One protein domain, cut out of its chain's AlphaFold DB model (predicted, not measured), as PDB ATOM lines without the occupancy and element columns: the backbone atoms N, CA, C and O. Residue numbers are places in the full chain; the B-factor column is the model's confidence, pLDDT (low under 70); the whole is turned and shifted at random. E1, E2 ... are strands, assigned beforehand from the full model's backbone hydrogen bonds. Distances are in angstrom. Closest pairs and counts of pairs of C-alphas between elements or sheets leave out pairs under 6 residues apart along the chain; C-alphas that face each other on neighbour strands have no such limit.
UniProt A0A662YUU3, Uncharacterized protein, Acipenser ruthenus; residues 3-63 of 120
ATOM      1  N   ARG A   3     -21.596  28.404  -2.798       90.19
ATOM      2  CA  ARG A   3     -20.292  28.342  -3.465       90.19
ATOM      3  C   ARG A   3     -20.146  29.462  -4.485       90.19
ATOM      4  O   ARG A   3     -21.127  29.916  -5.084       90.19
ATOM      5  N   PHE A   4     -18.910  29.911  -4.642       93.81
ATOM      6  CA  PHE A   4     -18.530  30.966  -5.564       93.81
ATOM      7  C   PHE A   4     -17.344  30.516  -6.403       93.81
ATOM      8  O   PHE A   4     -16.432  29.867  -5.901       93.81
ATOM      9  N   ALA A   5     -17.380  30.873  -7.677       93.88
ATOM     10  CA  ALA A   5     -16.355  30.605  -8.661       93.88
ATOM     11  C   ALA A   5     -15.625  31.906  -9.007       93.88
ATOM     12  O   ALA A   5     -16.256  32.920  -9.322       93.88
ATOM     13  N   LEU A   6     -14.297  31.870  -8.995       94.62
ATOM     14  CA  LEU A   6     -13.465  32.882  -9.625       94.62
ATOM     15  C   LEU A   6     -13.400  32.585 -11.122       94.62
ATOM     16  O   LEU A   6     -12.839  31.573 -11.540       94.62
ATOM     17  N   VAL A   7     -13.963  33.479 -11.928       94.56
ATOM     18  CA  VAL A   7     -14.041  33.333 -13.382       94.56
ATOM     19  C   VAL A   7     -13.190  34.393 -14.062       94.56
ATOM     20  O   VAL A   7     -13.301  35.575 -13.745       94.56
ATOM     21  N   GLN A   8     -12.390  33.987 -15.047       95.25
ATOM     22  CA  GLN A   8     -11.813  34.889 -16.039       95.25
ATOM     23  C   GLN A   8     -12.699  34.926 -17.288       95.25
ATOM     24  O   GLN A   8     -12.855  33.916 -17.971       95.25
ATOM     25  N   TRP A   9     -13.244  36.085 -17.644       95.19
ATOM     26  CA  TRP A   9     -14.101  36.210 -18.824       95.19
ATOM     27  C   TRP A   9     -13.293  36.082 -20.121       95.19
ATOM     28  O   TRP A   9     -12.282  36.758 -20.311       95.19
ATOM     29  N   LYS A  10     -13.750  35.249 -21.058       94.25
ATOM     30  CA  LYS A  10     -13.129  35.063 -22.385       94.25
ATOM     31  C   LYS A  10     -13.832  35.863 -23.487       94.25
ATOM     32  O   LYS A  10     -13.256  36.078 -24.556       94.25
ATOM     33  N   ALA A  11     -15.042  36.352 -23.220       90.31
ATOM     34  CA  ALA A  11     -15.857  37.136 -24.143       90.31
ATOM     35  C   ALA A  11     -16.650  38.240 -23.417       90.31
ATOM     36  O   ALA A  11     -16.690  38.288 -22.191       90.31
ATOM     37  N   GLY A  12     -17.299  39.113 -24.192       88.06
ATOM     38  CA  GLY A  12     -18.125  40.204 -23.669       88.06
ATOM     39  C   GLY A  12     -17.323  41.434 -23.236       88.06
ATOM     40  O   GLY A  12     -16.126  41.546 -23.502       88.06
ATOM     41  N   ALA A  13     -18.006  42.373 -22.580       87.94
ATOM     42  CA  ALA A  13     -17.431  43.656 -22.161       87.94
ATOM     43  C   ALA A  13     -16.313  43.514 -21.111       87.94
ATOM     44  O   ALA A  13     -15.439  44.375 -21.009       87.94
ATOM     45  N   ASP A  14     -16.323  42.414 -20.359       91.25
ATOM     46  CA  ASP A  14     -15.336  42.116 -19.323       91.25
ATOM     47  C   ASP A  14     -14.258  41.128 -19.768       91.25
ATOM     48  O   ASP A  14     -13.510  40.631 -18.930       91.25
ATOM     49  N   LYS A  15     -14.126  40.859 -21.074       93.44
ATOM     50  CA  LYS A  15     -13.085  39.969 -21.603       93.44
ATOM     51  C   LYS A  15     -11.706  40.288 -21.003       93.44
ATOM     52  O   LYS A  15     -11.230  41.418 -21.066       93.44
ATOM     53  N   GLY A  16     -11.061  39.263 -20.452       93.31
ATOM     54  CA  GLY A  16      -9.757  39.322 -19.792       93.31
ATOM     55  C   GLY A  16      -9.807  39.665 -18.301       93.31
ATOM     56  O   GLY A  16      -8.816  39.444 -17.608       93.31
ATOM     57  N   LYS A  17     -10.936  40.162 -17.786       95.25
ATOM     58  CA  LYS A  17     -11.107  40.485 -16.367       95.25
ATOM     59  C   LYS A  17     -11.512  39.260 -15.559       95.25
ATOM     60  O   LYS A  17     -12.054  38.292 -16.094       95.25
ATOM     61  N   PHE A  18     -11.297  39.363 -14.252       94.38
ATOM     62  CA  PHE A  18     -11.711  38.369 -13.273       94.38
ATOM     63  C   PHE A  18     -12.947  38.847 -12.519       94.38
ATOM     64  O   PHE A  18     -13.118  40.042 -12.267       94.38
ATOM     65  N   SER A  19     -13.824  37.924 -12.155       93.81
ATOM     66  CA  SER A  19     -14.974  38.205 -11.303       93.81
ATOM     67  C   SER A  19     -15.296  36.998 -10.446       93.81
ATOM     68  O   SER A  19     -15.172  35.861 -10.892       93.81
ATOM     69  N   GLU A  20     -15.744  37.260  -9.226       93.81
ATOM     70  CA  GLU A  20     -16.370  36.243  -8.398       93.81
ATOM     71  C   GLU A  20     -17.854  36.151  -8.761       93.81
ATOM     72  O   GLU A  20     -18.569  37.157  -8.784       93.81
ATOM     73  N   VAL A  21     -18.319  34.945  -9.071       93.50
ATOM     74  CA  VAL A  21     -19.719  34.667  -9.401       93.50
ATOM     75  C   VAL A  21     -20.225  33.509  -8.554       93.50
ATOM     76  O   VAL A  21     -19.461  32.636  -8.163       93.50
ATOM     77  N   SER A  22     -21.522  33.473  -8.263       93.88
ATOM     78  CA  SER A  22     -22.120  32.271  -7.673       93.88
ATOM     79  C   SER A  22     -22.014  31.108  -8.662       93.88
ATOM     80  O   SER A  22     -22.219  31.311  -9.858       93.88
ATOM     81  N   THR A  23     -21.742  29.897  -8.176       93.38
ATOM     82  CA  THR A  23     -21.709  28.690  -9.020       93.38
ATOM     83  C   THR A  23     -23.043  28.440  -9.738       93.38
ATOM     84  O   THR A  23     -23.042  27.943 -10.856       93.38
ATOM     85  N   ASP A  24     -24.167  28.923  -9.196       93.19
ATOM     86  CA  ASP A  24     -25.491  28.893  -9.845       93.19
ATOM     87  C   ASP A  24     -25.566  29.734 -11.138       93.19
ATOM     88  O   ASP A  24     -26.532  29.651 -11.897       93.19
ATOM     89  N   ALA A  25     -24.597  30.627 -11.364       93.88
ATOM     90  CA  ALA A  25     -24.467  31.403 -12.595       93.88
ATOM     91  C   ALA A  25     -23.632  30.674 -13.661       93.88
ATOM     92  O   ALA A  25     -23.587  31.130 -14.803       93.88
ATOM     93  N   VAL A  26     -22.968  29.573 -13.306       93.50
ATOM     94  CA  VAL A  26     -22.137  28.771 -14.204       93.50
ATOM     95  C   VAL A  26     -22.992  27.633 -14.759       93.50
ATOM     96  O   VAL A  26     -23.550  26.825 -14.017       93.50
ATOM     97  N   ARG A  27     -23.156  27.577 -16.082       93.19
ATOM     98  CA  ARG A  27     -23.966  26.532 -16.718       93.19
ATOM     99  C   ARG A  27     -23.268  25.183 -16.655       93.19
ATOM    100  O   ARG A  27     -22.082  25.102 -16.945       93.19
ATOM    101  N   ASN A  28     -24.055  24.141 -16.370       88.50
ATOM    102  CA  ASN A  28     -23.593  22.757 -16.222       88.50
ATOM    103  C   ASN A  28     -22.475  22.600 -15.183       88.50
ATOM    104  O   ASN A  28     -21.644  21.713 -15.310       88.50
ATOM    105  N   TYR A  29     -22.451  23.475 -14.177       90.25
ATOM    106  CA  TYR A  29     -21.493  23.379 -13.092       90.25
ATOM    107  C   TYR A  29     -21.622  22.036 -12.363       90.25
ATOM    108  O   TYR A  29     -22.721  21.681 -11.926       90.25
ATOM    109  N   ASN A  30     -20.502  21.328 -12.224       89.75
ATOM    110  CA  ASN A  30     -20.394  20.101 -11.453       89.75
ATOM    111  C   ASN A  30     -19.314  20.265 -10.379       89.75
ATOM    112  O   ASN A  30     -18.189  20.676 -10.657       89.75
ATOM    113  N   ASP A  31     -19.670  19.946  -9.138       88.50
ATOM    114  CA  ASP A  31     -18.747  20.007  -8.006       88.50
ATOM    115  C   ASP A  31     -17.636  18.954  -8.111       88.50
ATOM    116  O   ASP A  31     -16.561  19.151  -7.551       88.50
ATOM    117  N   GLU A  32     -17.887  17.847  -8.815       89.62
ATOM    118  CA  GLU A  32     -16.922  16.756  -8.988       89.62
ATOM    119  C   GLU A  32     -15.762  17.124  -9.922       89.62
ATOM    120  O   GLU A  32     -14.757  16.424  -9.920       89.62
ATOM    121  N   ASP A  33     -15.868  18.231 -10.665       89.12
ATOM    122  CA  ASP A  33     -14.804  18.732 -11.546       89.12
ATOM    123  C   ASP A  33     -13.718  19.499 -10.757       89.12
ATOM    124  O   ASP A  33     -12.697  19.912 -11.316       89.12
ATOM    125  N   PHE A  34     -13.928  19.707  -9.449       90.25
ATOM    126  CA  PHE A  34     -13.043  20.465  -8.570       90.25
ATOM    127  C   PHE A  34     -12.585  19.626  -7.375       90.25
ATOM    128  O   PHE A  34     -13.355  18.884  -6.764       90.25
ATOM    129  N   ASP A  35     -11.313  19.768  -7.010       91.38
ATOM    130  CA  ASP A  35     -10.762  19.134  -5.823       91.38
ATOM    131  C   ASP A  35     -11.310  19.768  -4.527       91.38
ATOM    132  O   ASP A  35     -12.011  20.784  -4.511       91.38
ATOM    133  N   LYS A  36     -10.957  19.163  -3.390       90.19
ATOM    134  CA  LYS A  36     -11.362  19.641  -2.058       90.19
ATOM    135  C   LYS A  36     -10.879  21.061  -1.730       90.19
ATOM    136  O   LYS A  36     -11.422  21.680  -0.816       90.19
ATOM    137  N   ASP A  37      -9.836  21.528  -2.408       90.12
ATOM    138  CA  ASP A  37      -9.221  22.832  -2.192       90.12
ATOM    139  C   ASP A  37      -9.839  23.894  -3.119       90.12
ATOM    140  O   ASP A  37      -9.686  25.086  -2.850       90.12
ATOM    141  N   GLY A  38     -10.603  23.467  -4.134       90.38
ATOM    142  CA  GLY A  38     -11.327  24.312  -5.074       90.38
ATOM    143  C   GLY A  38     -10.683  24.432  -6.452       90.38
ATOM    144  O   GLY A  38     -11.128  25.266  -7.243       90.38
ATOM    145  N   ASN A  39      -9.636  23.660  -6.746       91.31
ATOM    146  CA  ASN A  39      -8.936  23.715  -8.029       91.31
ATOM    147  C   ASN A  39      -9.572  22.748  -9.038       91.31
ATOM    148  O   ASN A  39     -10.004  21.669  -8.632       91.31
ATOM    149  N   PRO A  40      -9.613  23.085 -10.338       90.19
ATOM    150  CA  PRO A  40     -10.036  22.145 -11.374       90.19
ATOM    151  C   PRO A  40      -9.176  20.874 -11.361       90.19
ATOM    152  O   PRO A  40      -7.952  20.964 -11.241       90.19
ATOM    153  N   ILE A  41      -9.802  19.707 -11.510       90.00
ATOM    154  CA  ILE A  41      -9.100  18.414 -11.519       90.00
ATOM    155  C   ILE A  41      -8.377  18.183 -12.850       90.00
ATOM    156  O   ILE A  41      -7.241  17.708 -12.854       90.00
ATOM    157  N   GLU A  42      -9.005  18.533 -13.977       85.50
ATOM    158  CA  GLU A  42      -8.404  18.396 -15.306       85.50
ATOM    159  C   GLU A  42      -8.086  19.751 -15.949       85.50
ATOM    160  O   GLU A  42      -8.844  20.725 -15.875       85.50
ATOM    161  N   GLU A  43      -6.958  19.796 -16.658       72.19
ATOM    162  CA  GLU A  43      -6.564  20.954 -17.451       72.19
ATOM    163  C   GLU A  43      -7.537  21.124 -18.634       72.19
ATOM    164  O   GLU A  43      -7.651  20.259 -19.498       72.19
ATOM    165  N   GLY A  44      -8.273  22.241 -18.660       66.50
ATOM    166  CA  GLY A  44      -9.262  22.546 -19.706       66.50
ATOM    167  C   GLY A  44     -10.730  22.422 -19.280       66.50
ATOM    168  O   GLY A  44     -11.583  23.026 -19.928       66.50
ATOM    169  N   GLN A  45     -11.035  21.781 -18.143       67.06
ATOM    170  CA  GLN A  45     -12.391  21.777 -17.553       67.06
ATOM    171  C   GLN A  45     -12.819  23.146 -16.996       67.06
ATOM    172  O   GLN A  45     -13.973  23.365 -16.641       67.06
ATOM    173  N   ALA A  46     -11.892  24.105 -16.966       73.50
ATOM    174  CA  ALA A  46     -12.166  25.470 -16.562       73.50
ATOM    175  C   ALA A  46     -13.140  26.191 -17.512       73.50
ATOM    176  O   ALA A  46     -13.794  27.139 -17.085       73.50
ATOM    177  N   GLU A  47     -13.243  25.822 -18.792       89.06
ATOM    178  CA  GLU A  47     -14.079  26.580 -19.730       89.06
ATOM    179  C   GLU A  47     -15.578  26.365 -19.488       89.06
ATOM    180  O   GLU A  47     -16.100  25.258 -19.581       89.06
ATOM    181  N   ALA A  48     -16.294  27.456 -19.223       91.25
ATOM    182  CA  ALA A  48     -17.711  27.430 -18.905       91.25
ATOM    183  C   ALA A  48     -18.475  28.593 -19.543       91.25
ATOM    184  O   ALA A  48     -17.935  29.661 -19.849       91.25
ATOM    185  N   ILE A  49     -19.785  28.402 -19.698       94.88
ATOM    186  CA  ILE A  49     -20.712  29.483 -20.033       94.88
ATOM    187  C   ILE A  49     -21.268  30.053 -18.735       94.88
ATOM    188  O   ILE A  49     -21.909  29.346 -17.960       94.88
ATOM    189  N   VAL A  50     -21.044  31.343 -18.512       94.94
ATOM    190  CA  VAL A  50     -21.364  32.019 -17.256       94.94
ATOM    191  C   VAL A  50     -22.355  33.148 -17.510       94.94
ATOM    192  O   VAL A  50     -22.209  33.935 -18.452       94.94
ATOM    193  N   GLU A  51     -23.384  33.235 -16.669       94.75
ATOM    194  CA  GLU A  51     -24.297  34.371 -16.653       94.75
ATOM    195  C   GLU A  51     -23.558  35.622 -16.178       94.75
ATOM    196  O   GLU A  51     -23.155  35.744 -15.019       94.75
ATOM    197  N   TRP A  52     -23.419  36.594 -17.070       92.44
ATOM    198  CA  TRP A  52     -22.885  37.902 -16.743       92.44
ATOM    199  C   TRP A  52     -23.977  38.736 -16.079       92.44
ATOM    200  O   TRP A  52     -24.834  39.342 -16.728       92.44
ATOM    201  N   ARG A  53     -23.968  38.716 -14.743       90.25
ATOM    202  CA  ARG A  53     -24.955  39.396 -13.892       90.25
ATOM    203  C   ARG A  53     -24.561  40.828 -13.524       90.25
ATOM    204  O   ARG A  53     -25.048  41.370 -12.533       90.25
ATOM    205  N   GLN A  54     -23.678  41.449 -14.306       81.56
ATOM    206  CA  GLN A  54     -23.323  42.849 -14.117       81.56
ATOM    207  C   GLN A  54     -24.356  43.753 -14.804       81.56
ATOM    208  O   GLN A  54     -24.709  43.566 -15.968       81.56
ATOM    209  N   GLY A  55     -24.856  44.755 -14.081       80.31
ATOM    210  CA  GLY A  55     -25.831  45.710 -14.608       80.31
ATOM    211  C   GLY A  55     -27.280  45.221 -14.523       80.31
ATOM    212  O   GLY A  55     -27.704  44.654 -13.516       80.31
ATOM    213  N   LYS A  56     -28.084  45.524 -15.551       84.06
ATOM    214  CA  LYS A  56     -29.533  45.261 -15.551       84.06
ATOM    215  C   LYS A  56     -29.859  43.968 -16.296       84.06
ATOM    216  O   LYS A  56     -29.492  43.815 -17.458       84.06
ATOM    217  N   LYS A  57     -30.634  43.092 -15.652       89.44
ATOM    218  CA  LYS A  57     -31.212  41.899 -16.283       89.44
ATOM    219  C   LYS A  57     -32.134  42.315 -17.431       89.44
ATOM    220  O   LYS A  57     -33.020  43.151 -17.239       89.44
ATOM    221  N   GLN A  58     -31.938  41.743 -18.614       89.62
ATOM    222  CA  GLN A  58     -32.795  42.007 -19.766       89.62
ATOM    223  C   GLN A  58     -34.097  41.200 -19.678       89.62
ATOM    224  O   GLN A  58     -34.220  40.265 -18.885       89.62
ATOM    225  N   LYS A  59     -35.075  41.518 -20.539       92.25
ATOM    226  CA  LYS A  59     -36.357  40.790 -20.608       92.25
ATOM    227  C   LYS A  59     -36.164  39.288 -20.870       92.25
ATOM    228  O   LYS A  59     -36.948  38.483 -20.385       92.25
ATOM    229  N   GLN A  60     -35.115  38.927 -21.612       90.25
ATOM    230  CA  GLN A  60     -34.766  37.541 -21.947       90.25
ATOM    231  C   GLN A  60     -33.861  36.860 -20.903       90.25
ATOM    232  O   GLN A  60     -33.551  35.684 -21.048       90.25
ATOM    233  N   GLY A  61     -33.450  37.568 -19.845       91.00
ATOM    234  CA  GLY A  61     -32.566  37.036 -18.809       91.00
ATOM    235  C   GLY A  61     -31.240  37.782 -18.692       91.00
ATOM    236  O   GLY A  61     -31.120  38.949 -19.070       91.00
ATOM    237  N   TRP A  62     -30.261  37.109 -18.091       93.62
ATOM    238  CA  TRP A  62     -28.884  37.588 -18.024       93.62
ATOM    239  C   TRP A  62     -28.135  37.221 -19.304       93.62
ATOM    240  O   TRP A  62     -28.404  36.181 -19.904       93.62
ATOM    241  N   SER A  63     -27.192  38.068 -19.714       91.94
ATOM    242  CA  SER A  63     -26.303  37.754 -20.834       91.94
ATOM    243  C   SER A  63     -25.435  36.546 -20.490       91.94
ATOM    244  O   SER A  63     -25.005  36.398 -19.349       91.94
TER     245      SER A  63
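AT A GLANCE: This is residues 3 to 63 of the 120 residues of an uncharacterized protein of Acipenser ruthenus (UniProt A0A662YUU3). There is little regular structure: a small two-stranded hairpin, E1 and E2, lies in the middle with the lone strand E3 near it, and long loops extend to both ends of the long axis. Residues 55 to 60 stick out at one end. The printed part has 61 residues, 18 of them in three named strands, E1, E2, E3 along the chain, with no named helix: all strand. It is only just compact, close to loose, with a radius of gyration of the C-alphas of 12.2 A, and elongated, spanning 36 by 21 by 15 A.

HOW THE PARTS SIT: E1, residues 3 to 9, and E2, residues 18 to 22, form an antiparallel hairpin at 147 degrees; N 5 and O 21 are within hydrogen-bond range at 2.8 A. E3, residues 47 to 52, pairs with no named strand. E1 and E3 are near each other, with 10 pairs of C-alphas within 10 A. E2 and E3 are near each other, with 6 such pairs.

IN THESE COORDINATES: E1 spans 18.3 A from C-alpha 3 at (-20.292, 28.342, -3.465), E2 13.3 A, and E3 14.7 A to C-alpha 52 at (-22.885, 37.902, -16.743).

THE WHOLE: The farthest C-alphas, of Lys 36 and Lys 59, are 37.6 A apart. The printed part has no cut; the link E2 to E3 is long, and residues 44 to 45 have pLDDT under 70.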